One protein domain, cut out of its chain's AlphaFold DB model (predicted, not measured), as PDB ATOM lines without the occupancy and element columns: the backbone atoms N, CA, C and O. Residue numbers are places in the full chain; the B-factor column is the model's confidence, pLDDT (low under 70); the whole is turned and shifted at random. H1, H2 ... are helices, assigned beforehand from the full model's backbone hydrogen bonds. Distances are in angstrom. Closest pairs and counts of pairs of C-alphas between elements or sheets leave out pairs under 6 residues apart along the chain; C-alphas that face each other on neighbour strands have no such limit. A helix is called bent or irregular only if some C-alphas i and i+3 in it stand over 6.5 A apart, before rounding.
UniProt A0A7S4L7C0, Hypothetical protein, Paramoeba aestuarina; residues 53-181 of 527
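Overview. This is residues 53 to 181 of the 527 residues of the protein "Hypothetical protein" of Paramoeba aestuarina (UniProt A0A7S4L7C0). Four nearly aligned helical pieces, H1, H2b, H3 and H4, make an up-and-down bundle, with H1, H3 and H4 packed round H2b. H5 packs on the later part of H3 and H6 packs on H4, while H2a, the first arm of the bent helix H2, turns off at one end of the bundle. The printed part has 129 residues with six named helices, H1 to H6 in chain order, and no named strand; its class is all helix. It is compact, with a radius of gyration of the C-alphas of 15.0 A and spans of 47 by 34 by 22 A.

Along the chain. The longest helix, H2, residues 76 to 100, was assigned as one helix by its hydrogen bonds but is bent: C-alphas 83 and 86 are 7.9 A apart. Its arms are H2a, residues 76 to 83, and H2b, residues 86 to 100, 20.9 A long from C-alpha 86 at (286.464, 297.987, 229.384). H1 is residues 54 to 67, 20.0 A, beginning at C-alpha 54 (288.578, 310.850, 234.747). H3, residues 106 to 124, 26.0 A, is irregular, with C-alphas 118 and 121 7.3 A apart and a kink of 36 degrees near residue 118. H4 is residues 128 to 137. H5, residues 143 to 151, is only just irregular, with C-alphas 145 and 148 6.9 A apart. H6, residues 166 to 177, 15.6 A, ends at C-alpha 177 (310.819, 310.664, 215.923).

Arrangement. H2b touches H1, closest at the C-alphas of Val 58 and Ala 90, 5.3 A, at a shallow tilt of 9 degrees, opposite ways. H2b and H3 form a helical hairpin, closest at Tyr 87 and Leu 123, C-alphas 6.7 A apart. H2b touches H4, closest at the C-alphas of Val 91 and Leu 131, 6.0 A, the same way. H3 and H4 are close but not clearly touching. H1, with residues 54 to 58 alone, only just touches H3, with 3 pairs of C-alphas within 8 A; the closest are Asp 55 and Leu 115, 5.9 A. H3, with residues 117 to 124 alone, touches H5, closest at the C-alphas of Ser 121 and Ala 149, 4.3 A. H6 touches H4, closest at the C-alphas of Cys 129 and Gln 166, 6.1 A. H2a touches no helix and stands at a steep tilt of 66 degrees to H2b. Every O i to N i+4 pair is within hydrogen-bond range in H1, H2a, H2b, H4 and H6; in H3 it is 13 of 15 and in H5 3 of 5.

Size, cuts and confidence. The C-alphas farthest apart are those of Pro 74 and Asn 104, 48.4 A. The printed part has no cut; the link H5 to H6, residues 152 to 165, is long. Mean pLDDT of the printed part is 78.1, with 11 residues under 70, among them 103 to 104 and 160 to 161.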
ATOM      1  N   GLU A  53     285.989 313.920 236.421       71.25
ATOM      2  CA  GLU A  53     286.690 312.980 237.309       71.25
ATOM      3  C   GLU A  53     287.158 311.717 236.563       71.25
ATOM      4  O   GLU A  53     286.727 310.585 236.802       71.25
ATOM      5  N   HIS A  54     288.080 311.913 235.623       70.81
ATOM      6  CA  HIS A  54     288.578 310.850 234.747       70.81
ATOM      7  C   HIS A  54     289.404 309.773 235.477       70.81
ATOM      8  O   HIS A  54     289.412 308.616 235.054       70.81
ATOM      9  N   ASP A  55     290.029 310.107 236.611       73.31
ATOM     10  CA  ASP A  55     290.757 309.152 237.463       73.31
ATOM     11  C   ASP A  55     289.833 308.067 238.024       73.31
ATOM     12  O   ASP A  55     290.166 306.878 238.016       73.31
ATOM     13  N   LEU A  56     288.655 308.481 238.495       72.75
ATOM     14  CA  LEU A  56     287.675 307.590 239.097       72.75
ATOM     15  C   LEU A  56     286.980 306.744 238.029       72.75
ATOM     16  O   LEU A  56     286.788 305.546 238.235       72.75
ATOM     17  N   LEU A  57     286.701 307.330 236.860       72.19
ATOM     18  CA  LEU A  57     286.223 306.605 235.680       72.19
ATOM     19  C   LEU A  57     287.139 305.448 235.290       72.19
ATOM     20  O   LEU A  57     286.687 304.308 235.172       72.19
ATOM     21  N   VAL A  58     288.425 305.735 235.078       77.06
ATOM     22  CA  VAL A  58     289.398 304.729 234.642       77.06
ATOM     23  C   VAL A  58     289.560 303.651 235.710       77.06
ATOM     24  O   VAL A  58     289.532 302.461 235.388       77.06
ATOM     25  N   GLN A  59     289.644 304.040 236.987       79.69
ATOM     26  CA  GLN A  59     289.712 303.085 238.090       79.69
ATOM     27  C   GLN A  59     288.487 302.163 238.127       79.69
ATOM     28  O   GLN A  59     288.626 300.949 238.272       79.69
ATOM     29  N   GLN A  60     287.287 302.714 237.954       71.94
ATOM     30  CA  GLN A  60     286.052 301.938 237.943       71.94
ATOM     31  C   GLN A  60     285.968 301.003 236.736       71.94
ATOM     32  O   GLN A  60     285.590 299.846 236.900       71.94
ATOM     33  N   LEU A  61     286.360 301.449 235.541       73.19
ATOM     34  CA  LEU A  61     286.414 300.603 234.344       73.19
ATOM     35  C   LEU A  61     287.342 299.391 234.547       73.19
ATOM     36  O   LEU A  61     286.972 298.266 234.205       73.19
ATOM     37  N   ILE A  62     288.502 299.605 235.173       80.06
ATOM     38  CA  ILE A  62     289.461 298.548 235.529       80.06
ATOM     39  C   ILE A  62     288.881 297.601 236.597       80.06
ATOM     40  O   ILE A  62     288.947 296.377 236.446       80.06
ATOM     41  N   GLU A  63     288.268 298.139 237.659       78.94
ATOM     42  CA  GLU A  63     287.621 297.347 238.720       78.94
ATOM     43  C   GLU A  63     286.487 296.472 238.163       78.94
ATOM     44  O   GLU A  63     286.349 295.305 238.538       78.94
ATOM     45  N   LEU A  64     285.675 297.009 237.253       71.56
ATOM     46  CA  LEU A  64     284.561 296.290 236.635       71.56
ATOM     47  C   LEU A  64     285.033 295.136 235.769       71.56
ATOM     48  O   LEU A  64     284.423 294.064 235.798       71.56
ATOM     49  N   GLN A  65     286.127 295.331 235.039       73.56
ATOM     50  CA  GLN A  65     286.697 294.271 234.228       73.56
ATOM     51  C   GLN A  65     287.337 293.179 235.077       73.56
ATOM     52  O   GLN A  65     287.151 291.999 234.796       73.56
ATOM     53  N   SER A  66     287.994 293.559 236.170       73.94
ATOM     54  CA  SER A  66     288.574 292.614 237.131       73.94
ATOM     55  C   SER A  66     287.512 291.751 237.830       73.94
ATOM     56  O   SER A  66     287.777 290.611 238.200       73.94
ATOM     57  N   ARG A  67     286.284 292.266 237.992       69.50
ATOM     58  CA  ARG A  67     285.143 291.524 238.563       69.50
ATOM     59  C   ARG A  67     284.458 290.590 237.563       69.50
ATOM     60  O   ARG A  67     283.707 289.703 237.976       69.50
ATOM     61  N   ARG A  68     284.666 290.776 236.256       72.31
ATOM     62  CA  ARG A  68     284.078 289.912 235.227       72.31
ATOM     63  C   ARG A  68     284.865 288.613 235.114       72.31
ATOM     64  O   ARG A  68     286.091 288.600 235.094       72.31
ATOM     65  N   ARG A  69     284.146 287.492 234.997       67.00
ATOM     66  CA  ARG A  69     284.784 286.219 234.650       67.00
ATOM     67  C   ARG A  69     285.312 286.314 233.216       67.00
ATOM     68  O   ARG A  69     284.538 286.732 232.351       67.00
ATOM     69  N   PRO A  70     286.562 285.898 232.947       73.31
ATOM     70  CA  PRO A  70     287.091 285.874 231.594       73.31
ATOM     71  C   PRO A  70     286.190 285.035 230.691       73.31
ATOM     72  O   PRO A  70     285.825 283.904 231.031       73.31
ATOM     73  N   SER A  71     285.833 285.589 229.537       75.44
ATOM     74  CA  SER A  71     285.112 284.870 228.502       75.44
ATOM     75  C   SER A  71     285.916 283.649 228.057       75.44
ATOM     76  O   SER A  71     287.129 283.721 227.844       75.44
ATOM     77  N   ARG A  72     285.229 282.512 227.914       74.44
ATOM     78  CA  ARG A  72     285.776 281.257 227.371       74.44
ATOM     79  C   ARG A  72     285.336 281.034 225.924       74.44
ATOM     80  O   ARG A  72     285.250 279.891 225.485       74.44
ATOM     81  N   ASN A  73     285.013 282.111 225.205       76.12
ATOM     82  CA  ASN A  73     284.580 282.032 223.816       76.12
ATOM     83  C   ASN A  73     285.621 281.241 222.987       76.12
ATOM     84  O   ASN A  73     286.814 281.548 223.083       76.12
ATOM     85  N   PRO A  74     285.214 280.213 222.216       71.69
ATOM     86  CA  PRO A  74     286.141 279.410 221.416       71.69
ATOM     87  C   PRO A  74     286.831 280.222 220.316       71.69
ATOM     88  O   PRO A  74     287.924 279.860 219.891       71.69
ATOM     89  N   ASN A  75     286.229 281.333 219.875       79.50
ATOM     90  CA  ASN A  75     286.876 282.249 218.946       79.50
ATOM     91  C   ASN A  75     287.864 283.167 219.710       79.50
ATOM     92  O   ASN A  75     287.416 283.970 220.538       79.50
ATOM     93  N   PRO A  76     289.182 283.099 219.426       72.12
ATOM     94  CA  PRO A  76     290.199 283.874 220.135       72.12
ATOM     95  C   PRO A  76     290.026 285.392 219.976       72.12
ATOM     96  O   PRO A  76     290.303 286.120 220.927       72.12
ATOM     97  N   TYR A  77     289.495 285.863 218.842       75.19
ATOM     98  CA  TYR A  77     289.235 287.283 218.584       75.19
ATOM     99  C   TYR A  77     288.117 287.823 219.470       75.19
ATOM    100  O   TYR A  77     288.316 288.782 220.210       75.19
ATOM    101  N   ARG A  78     286.960 287.149 219.480       71.88
ATOM    102  CA  ARG A  78     285.837 287.545 220.346       71.88
ATOM    103  C   ARG A  78     286.187 287.421 221.821       71.88
ATOM    104  O   ARG A  78     285.793 288.257 222.623       71.88
ATOM    105  N   ARG A  79     286.963 286.396 222.180       75.69
ATOM    106  CA  ARG A  79     287.474 286.229 223.540       75.69
ATOM    107  C   ARG A  79     288.349 287.409 223.956       75.69
ATOM    108  O   ARG A  79     288.188 287.906 225.065       75.69
ATOM    109  N   TYR A  80     289.262 287.841 223.087       76.44
ATOM    110  CA  TYR A  80     290.102 289.008 223.334       76.44
ATOM    111  C   TYR A  80     289.251 290.275 223.467       76.44
ATOM    112  O   TYR A  80     289.371 290.974 224.467       76.44
ATOM    113  N   GLU A  81     288.332 290.538 222.535       76.56
ATOM    114  CA  GLU A  81     287.452 291.715 222.572       76.56
ATOM    115  C   GLU A  81     286.603 291.780 223.847       76.56
ATOM    116  O   GLU A  81     286.582 292.805 224.525       76.56
ATOM    117  N   GLU A  82     285.951 290.684 224.230       74.69
ATOM    118  CA  GLU A  82     285.121 290.625 225.440       74.69
ATOM    119  C   GLU A  82     285.962 290.803 226.722       74.69
ATOM    120  O   GLU A  82     285.527 291.456 227.677       74.69
ATOM    121  N   ASN A  83     287.189 290.273 226.735       76.69
ATOM    122  CA  ASN A  83     288.113 290.364 227.871       76.69
ATOM    123  C   ASN A  83     288.920 291.672 227.916       76.69
ATOM    124  O   ASN A  83     289.543 291.955 228.941       76.69
ATOM    125  N   THR A  84     288.875 292.495 226.870       78.75
ATOM    126  CA  THR A  84     289.591 293.782 226.807       78.75
ATOM    127  C   THR A  84     288.672 294.991 226.670       78.75
ATOM    128  O   THR A  84     289.141 296.113 226.834       78.75
ATOM    129  N   TYR A  85     287.367 294.796 226.454       77.75
ATOM    130  CA  TYR A  85     286.391 295.857 226.175       77.75
ATOM    131  C   TYR A  85     286.488 297.076 227.108       77.75
ATOM    132  O   TYR A  85     286.656 298.201 226.645       77.75
ATOM    133  N   PHE A  86     286.428 296.872 228.428       76.44
ATOM    134  CA  PHE A  86     286.464 297.987 229.384       76.44
ATOM    135  C   PHE A  86     287.853 298.614 229.519       76.44
ATOM    136  O   PHE A  86     287.949 299.811 229.767       76.44
ATOM    137  N   TYR A  87     288.921 297.838 229.318       80.31
ATOM    138  CA  TYR A  87     290.280 298.373 229.283       80.31
ATOM    139  C   TYR A  87     290.496 299.249 228.042       80.31
ATOM    140  O   TYR A  87     291.045 300.338 228.163       80.31
ATOM    141  N   ARG A  88     289.988 298.836 226.872       81.06
ATOM    142  CA  ARG A  88     289.985 299.655 225.649       81.06
ATOM    143  C   ARG A  88     289.200 300.946 225.850       81.06
ATOM    144  O   ARG A  88     289.735 302.017 225.606       81.06
ATOM    145  N   HIS A  89     287.996 300.858 226.419       77.75
ATOM    146  CA  HIS A  89     287.209 302.049 226.730       77.75
ATOM    147  C   HIS A  89     287.914 302.961 227.756       77.75
ATOM    148  O   HIS A  89     287.785 304.179 227.678       77.75
ATOM    149  N   ALA A  90     288.682 302.413 228.704       81.06
ATOM    150  CA  ALA A  90     289.499 303.218 229.613       81.06
ATOM    151  C   ALA A  90     290.622 303.966 228.866       81.06
ATOM    152  O   ALA A  90     290.840 305.154 229.106       81.06
ATOM    153  N   VAL A  91     291.288 303.312 227.913       83.44
ATOM    154  CA  VAL A  91     292.293 303.950 227.046       83.44
ATOM    155  C   VAL A  91     291.660 305.030 226.158       83.44
ATOM    156  O   VAL A  91     292.202 306.130 226.059       83.44
ATOM    157  N   ASP A  92     290.482 304.772 225.586       81.56
ATOM    158  CA  ASP A  92     289.740 305.758 224.791       81.56
ATOM    159  C   ASP A  92     289.354 306.979 225.632       81.56
ATOM    160  O   ASP A  92     289.525 308.111 225.184       81.56
ATOM    161  N   THR A  93     288.934 306.779 226.888       78.69
ATOM    162  CA  THR A  93     288.675 307.912 227.786       78.69
ATOM    163  C   THR A  93     289.927 308.743 228.042       78.69
ATOM    164  O   THR A  93     289.823 309.964 228.073       78.69
ATOM    165  N   MET A  94     291.115 308.137 228.154       81.50
ATOM    166  CA  MET A  94     292.362 308.905 228.271       81.50
ATOM    167  C   MET A  94     292.652 309.714 227.001       81.50
ATOM    168  O   MET A  94     293.047 310.875 227.089       81.50
ATOM    169  N   LEU A  95     292.420 309.137 225.819       81.69
ATOM    170  CA  LEU A  95     292.584 309.848 224.550       81.69
ATOM    171  C   LEU A  95     291.606 311.029 224.430       81.69
ATOM    172  O   LEU A  95     291.986 312.102 223.964       81.69
ATOM    173  N   ASP A  96     290.352 310.839 224.830       78.56
ATOM    174  CA  ASP A  96     289.336 311.891 224.785       78.56
ATOM    175  C   ASP A  96     289.662 313.023 225.759       78.56
ATOM    176  O   ASP A  96     289.566 314.192 225.383       78.56
ATOM    177  N   VAL A  97     290.158 312.691 226.957       78.38
ATOM    178  CA  VAL A  97     290.714 313.691 227.876       78.38
ATOM    179  C   VAL A  97     291.802 314.468 227.159       78.38
ATOM    180  O   VAL A  97     291.660 315.675 227.024       78.38
ATOM    181  N   TYR A  98     292.804 313.801 226.579       79.19
ATOM    182  CA  TYR A  98     293.895 314.474 225.870       79.19
ATOM    183  C   TYR A  98     293.430 315.456 224.786       79.19
ATOM    184  O   TYR A  98     293.951 316.564 224.709       79.19
ATOM    185  N   LYS A  99     292.422 315.093 223.985       80.31
ATOM    186  CA  LYS A  99     291.864 315.984 222.948       80.31
ATOM    187  C   LYS A  99     291.166 317.221 223.516       80.31
ATOM    188  O   LYS A  99     291.102 318.238 222.837       80.31
ATOM    189  N   THR A 100     290.597 317.110 224.713       77.50
ATOM    190  CA  THR A 100     289.864 318.195 225.388       77.50
ATOM    191  C   THR A 100     290.734 319.000 226.356       77.50
ATOM    192  O   THR A 100     290.277 320.013 226.884       77.50
ATOM    193  N   LEU A 101     291.983 318.579 226.591       76.12
ATOM    194  CA  LEU A 101     292.913 319.282 227.470       76.12
ATOM    195  C   LEU A 101     293.341 320.621 226.870       76.12
ATOM    196  O   LEU A 101     293.807 320.698 225.733       76.12
ATOM    197  N   ASP A 102     293.315 321.656 227.707       72.19
ATOM    198  CA  ASP A 102     294.081 322.873 227.458       72.19
ATOM    199  C   ASP A 102     295.563 322.617 227.769       72.19
ATOM    200  O   ASP A 102     295.968 322.475 228.928       72.19
ATOM    201  N   ILE A 103     296.372 322.541 226.711       67.25
ATOM    202  CA  ILE A 103     297.807 322.236 226.765       67.25
ATOM    203  C   ILE A 103     298.580 323.333 227.519       67.25
ATOM    204  O   ILE A 103     299.635 323.057 228.093       67.25
ATOM    205  N   ASN A 104     298.055 324.560 227.591       68.75
ATOM    206  CA  ASN A 104     298.747 325.680 228.230       68.75
ATOM    207  C   ASN A 104     298.653 325.631 229.765       68.75
ATOM    208  O   ASN A 104     299.604 326.008 230.457       68.75
ATOM    209  N   SER A 105     297.570 325.077 230.317       80.00
ATOM    210  CA  SER A 105     297.384 324.932 231.765       80.00
ATOM    211  C   SER A 105     298.285 323.839 232.355       80.00
ATOM    212  O   SER A 105     298.134 322.646 232.080       80.00
ATOM    213  N   GLU A 106     299.230 324.232 233.211       78.06
ATOM    214  CA  GLU A 106     300.149 323.310 233.894       78.06
ATOM    215  C   GLU A 106     299.417 322.321 234.816       78.06
ATOM    216  O   GLU A 106     299.734 321.130 234.838       78.06
ATOM    217  N   ALA A 107     298.373 322.779 235.514       78.44
ATOM    218  CA  ALA A 107     297.570 321.932 236.392       78.44
ATOM    219  C   ALA A 107     296.841 320.822 235.616       78.44
ATOM    220  O   ALA A 107     296.796 319.674 236.067       78.44
ATOM    221  N   SER A 108     296.309 321.139 234.432       76.44
ATOM    222  CA  SER A 108     295.633 320.170 233.561       76.44
ATOM    223  C   SER A 108     296.617 319.142 232.992       76.44
ATOM    224  O   SER A 108     296.320 317.945 232.982       76.44
ATOM    225  N   ARG A 109     297.828 319.580 232.608       79.00
ATOM    226  CA  ARG A 109     298.913 318.691 232.159       79.00
ATOM    227  C   ARG A 109     299.333 317.701 233.242       79.00
ATOM    228  O   ARG A 109     299.431 316.507 232.965       79.00
ATOM    229  N   LEU A 110     299.541 318.174 234.472       81.38
ATOM    230  CA  LEU A 110     299.975 317.321 235.579       81.38
ATOM    231  C   LEU A 110     298.899 316.297 235.974       81.38
ATOM    232  O   LEU A 110     299.222 315.137 236.227       81.38
ATOM    233  N   ARG A 111     297.617 316.693 235.975       79.69
ATOM    234  CA  ARG A 111     296.491 315.772 236.217       79.69
ATOM    235  C   ARG A 111     296.453 314.646 235.184       79.69
ATOM    236  O   ARG A 111     296.409 313.481 235.566       79.69
ATOM    237  N   TYR A 112     296.560 314.977 233.897       82.31
ATOM    238  CA  TYR A 112     296.587 313.972 232.831       82.31
ATOM    239  C   TYR A 112     297.821 313.060 232.898       82.31
ATOM    240  O   TYR A 112     297.703 311.843 232.768       82.31
ATOM    241  N   GLN A 113     299.006 313.618 233.155       84.69
ATOM    242  CA  GLN A 113     300.222 312.825 233.343       84.69
ATOM    243  C   GLN A 113     300.072 311.823 234.498       84.69
ATOM    244  O   GLN A 113     300.386 310.646 234.331       84.69
ATOM    245  N   ASN A 114     299.559 312.266 235.649       84.44
ATOM    246  CA  ASN A 114     299.349 311.405 236.812       84.44
ATOM    247  C   ASN A 114     298.329 310.296 236.532       84.44
ATOM    248  O   ASN A 114     298.577 309.146 236.904       84.44
ATOM    249  N   LEU A 115     297.236 310.618 235.829       84.00
ATOM    250  CA  LEU A 115     296.253 309.643 235.353       84.00
ATOM    251  C   LEU A 115     296.938 308.547 234.522       84.00
ATOM    252  O   LEU A 115     296.831 307.361 234.839       84.00
ATOM    253  N   VAL A 116     297.689 308.934 233.489       84.69
ATOM    254  CA  VAL A 116     298.348 307.977 232.587       84.69
ATOM    255  C   VAL A 116     299.404 307.150 233.324       84.69
ATOM    256  O   VAL A 116     299.415 305.927 233.187       84.69
ATOM    257  N   TYR A 117     300.260 307.764 234.147       87.62
ATOM    258  CA  TYR A 117     301.311 307.029 234.863       87.62
ATOM    259  C   TYR A 117     300.734 306.015 235.854       87.62
ATOM    260  O   TYR A 117     301.201 304.877 235.885       87.62
ATOM    261  N   LYS A 118     299.683 306.379 236.601       85.31
ATOM    262  CA  LYS A 118     299.062 305.505 237.611       85.31
ATOM    263  C   LYS A 118     298.495 304.221 237.006       85.31
ATOM    264  O   LYS A 118     298.602 303.161 237.615       85.31
ATOM    265  N   PHE A 119     297.889 304.314 235.824       84.00
ATOM    266  CA  PHE A 119     297.199 303.189 235.193       84.00
ATOM    267  C   PHE A 119     298.019 302.497 234.095       84.00
ATOM    268  O   PHE A 119     297.629 301.423 233.636       84.00
ATOM    269  N   SER A 120     299.169 303.058 233.705       84.88
ATOM    270  CA  SER A 120     300.029 302.513 232.644       84.88
ATOM    271  C   SER A 120     300.458 301.061 232.879       84.88
ATOM    272  O   SER A 120     300.348 300.255 231.961       84.88
ATOM    273  N   SER A 121     300.879 300.699 234.097       84.38
ATOM    274  CA  SER A 121     301.348 299.345 234.442       84.38
ATOM    275  C   SER A 121     300.261 298.273 234.338       84.38
ATOM    276  O   SER A 121     300.556 297.141 233.974       84.38
ATOM    277  N   ILE A 122     299.005 298.627 234.620       82.62
ATOM    278  CA  ILE A 122     297.863 297.705 234.539       82.62
ATOM    279  C   ILE A 122     297.394 297.581 233.088       82.62
ATOM    280  O   ILE A 122     297.093 296.491 232.606       82.62
ATOM    281  N   LEU A 123     297.312 298.712 232.385       83.25
ATOM    282  CA  LEU A 123     296.774 298.749 231.031       83.25
ATOM    283  C   LEU A 123     297.739 298.144 230.008       83.25
ATOM    284  O   LEU A 123     297.272 297.488 229.084       83.25
ATOM    285  N   ILE A 124     299.059 298.288 230.179       82.44
ATOM    286  CA  ILE A 124     300.045 297.704 229.254       82.44
ATOM    287  C   ILE A 124     300.028 296.166 229.279       82.44
ATOM    288  O   ILE A 124     300.240 295.538 228.248       82.44
ATOM    289  N   GLU A 125     299.700 295.555 230.422       81.25
ATOM    290  CA  GLU A 125     299.590 294.096 230.573       81.25
ATOM    291  C   GLU A 125     298.355 293.520 229.852       81.25
ATOM    292  O   GLU A 125     298.271 292.314 229.626       81.25
ATOM    293  N   LYS A 126     297.354 294.353 229.530       79.75
ATOM    294  CA  LYS A 126     296.049 293.896 229.012       79.75
ATOM    295  C   LYS A 126     295.695 294.446 227.635       79.75
ATOM    296  O   LYS A 126     295.049 293.743 226.866       79.75
ATOM    297  N   VAL A 127     296.048 295.700 227.353       81.00
ATOM    298  CA  VAL A 127     295.702 296.441 226.128       81.00
ATOM    299  C   VAL A 127     296.900 297.300 225.676       81.00
ATOM    300  O   VAL A 127     296.879 298.530 225.761       81.00
ATOM    301  N   PRO A 128     297.989 296.663 225.216       82.56
ATOM    302  CA  PRO A 128     299.235 297.352 224.882       82.56
ATOM    303  C   PRO A 128     299.184 298.174 223.587       82.56
ATOM    304  O   PRO A 128     299.784 299.245 223.513       82.56
ATOM    305  N   CYS A 129     298.474 297.703 222.557       82.56
ATOM    306  CA  CYS A 129     298.471 298.336 221.234       82.56
ATOM    307  C   CYS A 129     297.823 299.724 221.273       82.56
ATOM    308  O   CYS A 129     298.403 300.713 220.831       82.56
ATOM    309  N   GLU A 130     296.620 299.801 221.828       81.62
ATOM    310  CA  GLU A 130     295.835 301.024 221.927       81.62
ATOM    311  C   GLU A 130     296.533 302.012 222.857       81.62
ATOM    312  O   GLU A 130     296.691 303.181 222.506       81.62
ATOM    313  N   LEU A 131     297.041 301.534 223.996       85.19
ATOM    314  CA  LEU A 131     297.739 302.374 224.963       85.19
ATOM    315  C   LEU A 131     298.988 303.029 224.357       85.19
ATOM    316  O   LEU A 131     299.163 304.240 224.482       85.19
ATOM    317  N   VAL A 132     299.810 302.269 223.627       84.12
ATOM    318  CA  VAL A 132     300.989 302.819 222.945       84.12
ATOM    319  C   VAL A 132     300.592 303.842 221.883       84.12
ATOM    320  O   VAL A 132     301.246 304.876 221.776       84.12
ATOM    321  N   THR A 133     299.488 303.639 221.150       85.38
ATOM    322  CA  THR A 133     299.014 304.666 220.201       85.38
ATOM    323  C   THR A 133     298.593 305.967 220.888       85.38
ATOM    324  O   THR A 133     298.796 307.048 220.328       85.38
ATOM    325  N   VAL A 134     298.035 305.894 222.103       83.88
ATOM    326  CA  VAL A 134     297.742 307.082 222.918       83.88
ATOM    327  C   VAL A 134     299.036 307.753 223.368       83.88
ATOM    328  O   VAL A 134     299.148 308.977 223.268       83.88
ATOM    329  N   TRP A 135     300.040 306.981 223.795       86.44
ATOM    330  CA  TRP A 135     301.334 307.532 224.199       86.44
ATOM    331  C   TRP A 135     302.064 308.218 223.047       86.44
ATOM    332  O   TRP A 135     302.585 309.309 223.240       86.44
ATOM    333  N   THR A 136     302.048 307.644 221.838       84.06
ATOM    334  CA  THR A 136     302.669 308.272 220.657       84.06
ATOM    335  C   THR A 136     301.996 309.585 220.266       84.06
ATOM    336  O   THR A 136     302.653 310.483 219.753       84.06
ATOM    337  N   LYS A 137     300.687 309.721 220.521       83.38
ATOM    338  CA  LYS A 137     299.932 310.955 220.246       83.38
ATOM    339  C   LYS A 137     300.111 312.019 221.333       83.38
ATOM    340  O   LYS A 137     299.898 313.199 221.066       83.38
ATOM    341  N   SER A 138     300.469 311.605 222.548       79.38
ATOM    342  CA  SER A 138     300.569 312.475 223.721       79.38
ATOM    343  C   SER A 138     302.000 312.995 223.898       79.38
ATOM    344  O   SER A 138     302.804 312.377 224.591       79.38
ATOM    345  N   SER A 139     302.318 314.163 223.333       75.81
ATOM    346  CA  SER A 139     303.662 314.774 223.424       75.81
ATOM    347  C   SER A 139     304.040 315.268 224.829       75.81
ATOM    348  O   SER A 139     305.196 315.579 225.098       75.81
ATOM    349  N   ILE A 140     303.067 315.326 225.740       80.75
ATOM    350  CA  ILE A 140     303.206 315.852 227.105       80.75
ATOM    351  C   ILE A 140     303.790 314.791 228.064       80.75
ATOM    352  O   ILE A 140     304.167 315.113 229.190       80.75
ATOM    353  N   LEU A 141     303.851 313.515 227.668       83.12
ATOM    354  CA  LEU A 141     304.303 312.417 228.530       83.12
ATOM    355  C   LEU A 141     305.835 312.302 228.568       83.12
ATOM    356  O   LEU A 141     306.512 312.492 227.564       83.12
ATOM    357  N   GLN A 142     306.375 311.933 229.731       80.81
ATOM    358  CA  GLN A 142     307.798 311.669 229.948       80.81
ATOM    359  C   GLN A 142     308.079 310.168 229.777       80.81
ATOM    360  O   GLN A 142     307.646 309.376 230.625       80.81
ATOM    361  N   PRO A 143     308.854 309.755 228.756       80.81
ATOM    362  CA  PRO A 143     309.107 308.339 228.480       80.81
ATOM    363  C   PRO A 143     309.783 307.600 229.648       80.81
ATOM    364  O   PRO A 143     309.465 306.446 229.929       80.81
ATOM    365  N   ARG A 144     310.650 308.284 230.411       82.25
ATOM    366  CA  ARG A 144     311.383 307.704 231.552       82.25
ATOM    367  C   ARG A 144     310.468 307.158 232.654       82.25
ATOM    368  O   ARG A 144     310.778 306.134 233.256       82.25
ATOM    369  N   LYS A 145     309.325 307.805 232.905       82.25
ATOM    370  CA  LYS A 145     308.340 307.359 233.912       82.25
ATOM    371  C   LYS A 145     307.497 306.172 233.439       82.25
ATOM    372  O   LYS A 145     306.891 305.502 234.267       82.25
ATOM    373  N   LEU A 146     307.477 305.903 232.134       83.50
ATOM    374  CA  LEU A 146     306.744 304.791 231.525       83.50
ATOM    375  C   LEU A 146     307.600 303.522 231.392       83.50
ATOM    376  O   LEU A 146     307.051 302.433 231.231       83.50
ATOM    377  N   LEU A 147     308.928 303.629 231.530       81.81
ATOM    378  CA  LEU A 147     309.840 302.480 231.486       81.81
ATOM    379  C   LEU A 147     309.496 301.358 232.485       81.81
ATOM    380  O   LEU A 147     309.482 300.203 232.062       81.81
ATOM    381  N   PRO A 148     309.168 301.632 233.768       80.94
ATOM    382  CA  PRO A 148     308.815 300.567 234.708       80.94
ATOM    383  C   PRO A 148     307.559 299.792 234.292       80.94
ATOM    384  O   PRO A 148     307.468 298.595 234.542       80.94
ATOM    385  N   ALA A 149     306.604 300.456 233.632       79.75
ATOM    386  CA  ALA A 149     305.419 299.794 233.095       79.75
ATOM    387  C   ALA A 149     305.781 298.887 231.907       79.75
ATOM    388  O   ALA A 149     305.293 297.765 231.819       79.75
ATOM    389  N   LEU A 150     306.687 299.337 231.032       80.06
ATOM    390  CA  LEU A 150     307.178 298.560 229.889       80.06
ATOM    391  C   LEU A 150     308.055 297.361 230.284       80.06
ATOM    392  O   LEU A 150     308.162 296.417 229.509       80.06
ATOM    393  N   ALA A 151     308.669 297.367 231.467       73.12
ATOM    394  CA  ALA A 151     309.486 296.245 231.935       73.12
ATOM    395  C   ALA A 151     308.665 294.966 232.188       73.12
ATOM    396  O   ALA A 151     309.185 293.868 232.002       73.12
ATOM    397  N   ASN A 152     307.390 295.115 232.566       69.69
ATOM    398  CA  ASN A 152     306.462 294.011 232.841       69.69
ATOM    399  C   ASN A 152     305.611 293.625 231.616       69.69
ATOM    400  O   ASN A 152     304.624 292.905 231.754       69.69
ATOM    401  N   TYR A 153     305.929 294.158 230.434       77.38
ATOM    402  CA  TYR A 153     305.168 293.904 229.217       77.38
ATOM    403  C   TYR A 153     305.608 292.603 228.539       77.38
ATOM    404  O   TYR A 153     306.770 292.459 228.159       77.38
ATOM    405  N   ASP A 154     304.631 291.731 228.280       69.75
ATOM    406  CA  ASP A 154     304.802 290.511 227.497       69.75
ATOM    407  C   ASP A 154     304.037 290.591 226.160       69.75
ATOM    408  O   ASP A 154     302.846 290.923 226.143       69.75
ATOM    409  N   PRO A 155     304.657 290.215 225.022       70.38
ATOM    410  CA  PRO A 155     304.006 290.222 223.705       70.38
ATOM    411  C   PRO A 155     302.757 289.341 223.593       70.38
ATOM    412  O   PRO A 155     301.928 289.568 222.716       70.38
ATOM    413  N   SER A 156     302.581 288.359 224.484       67.75
ATOM    414  CA  SER A 156     301.389 287.502 224.530       67.75
ATOM    415  C   SER A 156     300.107 288.244 224.914       67.75
ATOM    416  O   SER A 156     299.017 287.706 224.731       67.75
ATOM    417  N   ALA A 157     300.220 289.453 225.474       67.31
ATOM    418  CA  ALA A 157     299.084 290.304 225.816       67.31
ATOM    419  C   ALA A 157     298.475 291.030 224.604       67.31
ATOM    420  O   ALA A 157     297.424 291.658 224.726       67.31
ATOM    421  N   ASN A 158     299.125 290.970 223.440       73.81
ATOM    422  CA  ASN A 158     298.624 291.602 222.230       73.81
ATOM    423  C   ASN A 158     297.373 290.907 221.674       73.81
ATOM    424  O   ASN A 158     297.054 289.759 221.990       73.81
ATOM    425  N   ALA A 159     296.685 291.613 220.770       71.06
ATOM    426  CA  ALA A 159     295.671 291.004 219.922       71.06
ATOM    427  C   ALA A 159     296.256 289.783 219.176       71.06
ATOM    428  O   ALA A 159     297.422 289.827 218.783       71.06
ATOM    429  N   PRO A 160     295.461 288.723 218.932       60.81
ATOM    430  CA  PRO A 160     295.947 287.444 218.397       60.81
ATOM    431  C   PRO A 160     296.634 287.518 217.018       60.81
ATOM    432  O   PRO A 160     297.337 286.581 216.662       60.81
ATOM    433  N   ASP A 161     296.475 288.621 216.277       66.31
ATOM    434  CA  ASP A 161     297.150 288.865 214.989       66.31
ATOM    435  C   ASP A 161     298.473 289.633 215.111       66.31
ATOM    436  O   ASP A 161     299.217 289.747 214.138       66.31
ATOM    437  N   ASN A 162     298.767 290.217 216.274       70.06
ATOM    438  CA  ASN A 162     299.841 291.187 216.412       70.06
ATOM    439  C   ASN A 162     300.957 290.688 217.333       70.06
ATOM    440  O   ASN A 162     300.960 290.939 218.533       70.06
ATOM    441  N   ASN A 163     301.976 290.068 216.745       66.75
ATOM    442  CA  ASN A 163     303.175 289.649 217.475       66.75
ATOM    443  C   ASN A 163     304.219 290.770 217.635       66.75
ATOM    444  O   ASN A 163     305.292 290.532 218.186       66.75
ATOM    445  N   SER A 164     303.943 291.994 217.166       71.69
ATOM    446  CA  SER A 164     304.917 293.082 217.276       71.69
ATOM    447  C   SER A 164     305.031 293.595 218.714       71.69
ATOM    448  O   SER A 164     304.039 293.822 219.418       71.69
ATOM    449  N   HIS A 165     306.268 293.792 219.165       78.62
ATOM    450  CA  HIS A 165     306.559 294.315 220.495       78.62
ATOM    451  C   HIS A 165     306.167 295.796 220.571       78.62
ATOM    452  O   HIS A 165     306.896 296.670 220.103       78.62
ATOM    453  N   GLN A 166     305.024 296.096 221.193       80.19
ATOM    454  CA  GLN A 166     304.517 297.472 221.272       80.19
ATOM    455  C   GLN A 166     305.429 298.389 222.102       80.19
ATOM    456  O   GLN A 166     305.543 299.574 221.797       80.19
ATOM    457  N   GLY A 167     306.139 297.840 223.096       82.38
ATOM    458  CA  GLY A 167     307.153 298.584 223.849       82.38
ATOM    459  C   GLY A 167     308.325 299.058 222.984       82.38
ATOM    460  O   GLY A 167     308.760 300.197 223.129       82.38
ATOM    461  N   ILE A 168     308.779 298.229 222.037       84.69
ATOM    462  CA  ILE A 168     309.836 298.603 221.085       84.69
ATOM    463  C   ILE A 168     309.322 299.692 220.153       84.69
ATOM    464  O   ILE A 168     309.946 300.738 220.067       84.69
ATOM    465  N   ARG A 169     308.130 299.524 219.569       85.44
ATOM    466  CA  ARG A 169     307.505 300.546 218.713       85.44
ATOM    467  C   ARG A 169     307.399 301.913 219.399       85.44
ATOM    468  O   ARG A 169     307.633 302.942 218.769       85.44
ATOM    469  N   TYR A 170     307.019 301.940 220.678       85.19
ATOM    470  CA  TYR A 170     306.957 303.188 221.440       85.19
ATOM    471  C   TYR A 170     308.344 303.810 221.626       85.19
ATOM    472  O   TYR A 170     308.530 304.993 221.349       85.19
ATOM    473  N   LEU A 171     309.320 303.018 222.074       84.56
ATOM    474  CA  LEU A 171     310.674 303.506 222.320       84.56
ATOM    475  C   LEU A 171     311.388 303.916 221.029       84.56
ATOM    476  O   LEU A 171     312.062 304.939 221.028       84.56
ATOM    477  N   GLU A 172     311.183 303.206 219.921       86.00
ATOM    478  CA  GLU A 172     311.634 303.607 218.585       86.00
ATOM    479  C   GLU A 172     311.047 304.960 218.191       86.00
ATOM    480  O   GLU A 172     311.773 305.828 217.720       86.00
ATOM    481  N   HIS A 173     309.757 305.196 218.441       84.12
ATOM    482  CA  HIS A 173     309.163 306.507 218.200       84.12
ATOM    483  C   HIS A 173     309.779 307.590 219.099       84.12
ATOM    484  O   HIS A 173     310.060 308.696 218.638       84.12
ATOM    485  N   CYS A 174     310.043 307.291 220.373       82.69
ATOM    486  CA  CYS A 174     310.709 308.231 221.276       82.69
ATOM    487  C   CYS A 174     312.148 308.553 220.854       82.69
ATOM    488  O   CYS A 174     312.566 309.703 220.964       82.69
ATOM    489  N   VAL A 175     312.899 307.560 220.383       81.19
ATOM    490  CA  VAL A 175     314.306 307.722 220.008       81.19
ATOM    491  C   VAL A 175     314.445 308.325 218.609       81.19
ATOM    492  O   VAL A 175     315.240 309.238 218.428       81.19
ATOM    493  N   TYR A 176     313.667 307.861 217.628       80.94
ATOM    494  CA  TYR A 176     313.819 308.260 216.224       80.94
ATOM    495  C   TYR A 176     312.948 309.443 215.801       80.94
ATOM    496  O   TYR A 176     313.381 310.222 214.962       80.94
ATOM    497  N   HIS A 177     311.727 309.581 216.331       80.19
ATOM    498  CA  HIS A 177     310.819 310.664 215.923       80.19
ATOM    499  C   HIS A 177     310.818 311.847 216.889       80.19
ATOM    500  O   HIS A 177     310.600 312.976 216.462       80.19
ATOM    501  N   LEU A 178     311.033 311.598 218.183       78.06
ATOM    502  CA  LEU A 178     311.086 312.650 219.204       78.06
ATOM    503  C   LEU A 178     312.522 313.023 219.608       78.06
ATOM    504  O   LEU A 178     312.684 313.911 220.437       78.06
ATOM    505  N   GLU A 179     313.532 312.343 219.050       75.12
ATOM    506  CA  GLU A 179     314.964 312.587 219.286       75.12
ATOM    507  C   GLU A 179     315.330 312.709 220.777       75.12
ATOM    508  O   GLU A 179     316.131 313.548 221.195       75.12
ATOM    509  N   TYR A 180     314.746 311.858 221.626       76.88
ATOM    510  CA  TYR A 180     315.166 311.793 223.022       76.88
ATOM    511  C   TYR A 180     316.528 311.093 223.140       76.88
ATOM    512  O   TYR A 180     316.666 309.896 222.882       76.88
ATOM    513  N   HIS A 181     317.523 311.837 223.617       76.06
ATOM    514  CA  HIS A 181     318.907 311.387 223.816       76.06
ATOM    515  C   HIS A 181     319.178 310.898 225.255       76.06
ATOM    516  O   HIS A 181     320.283 311.010 225.776       76.06
TER     517      HIS A 181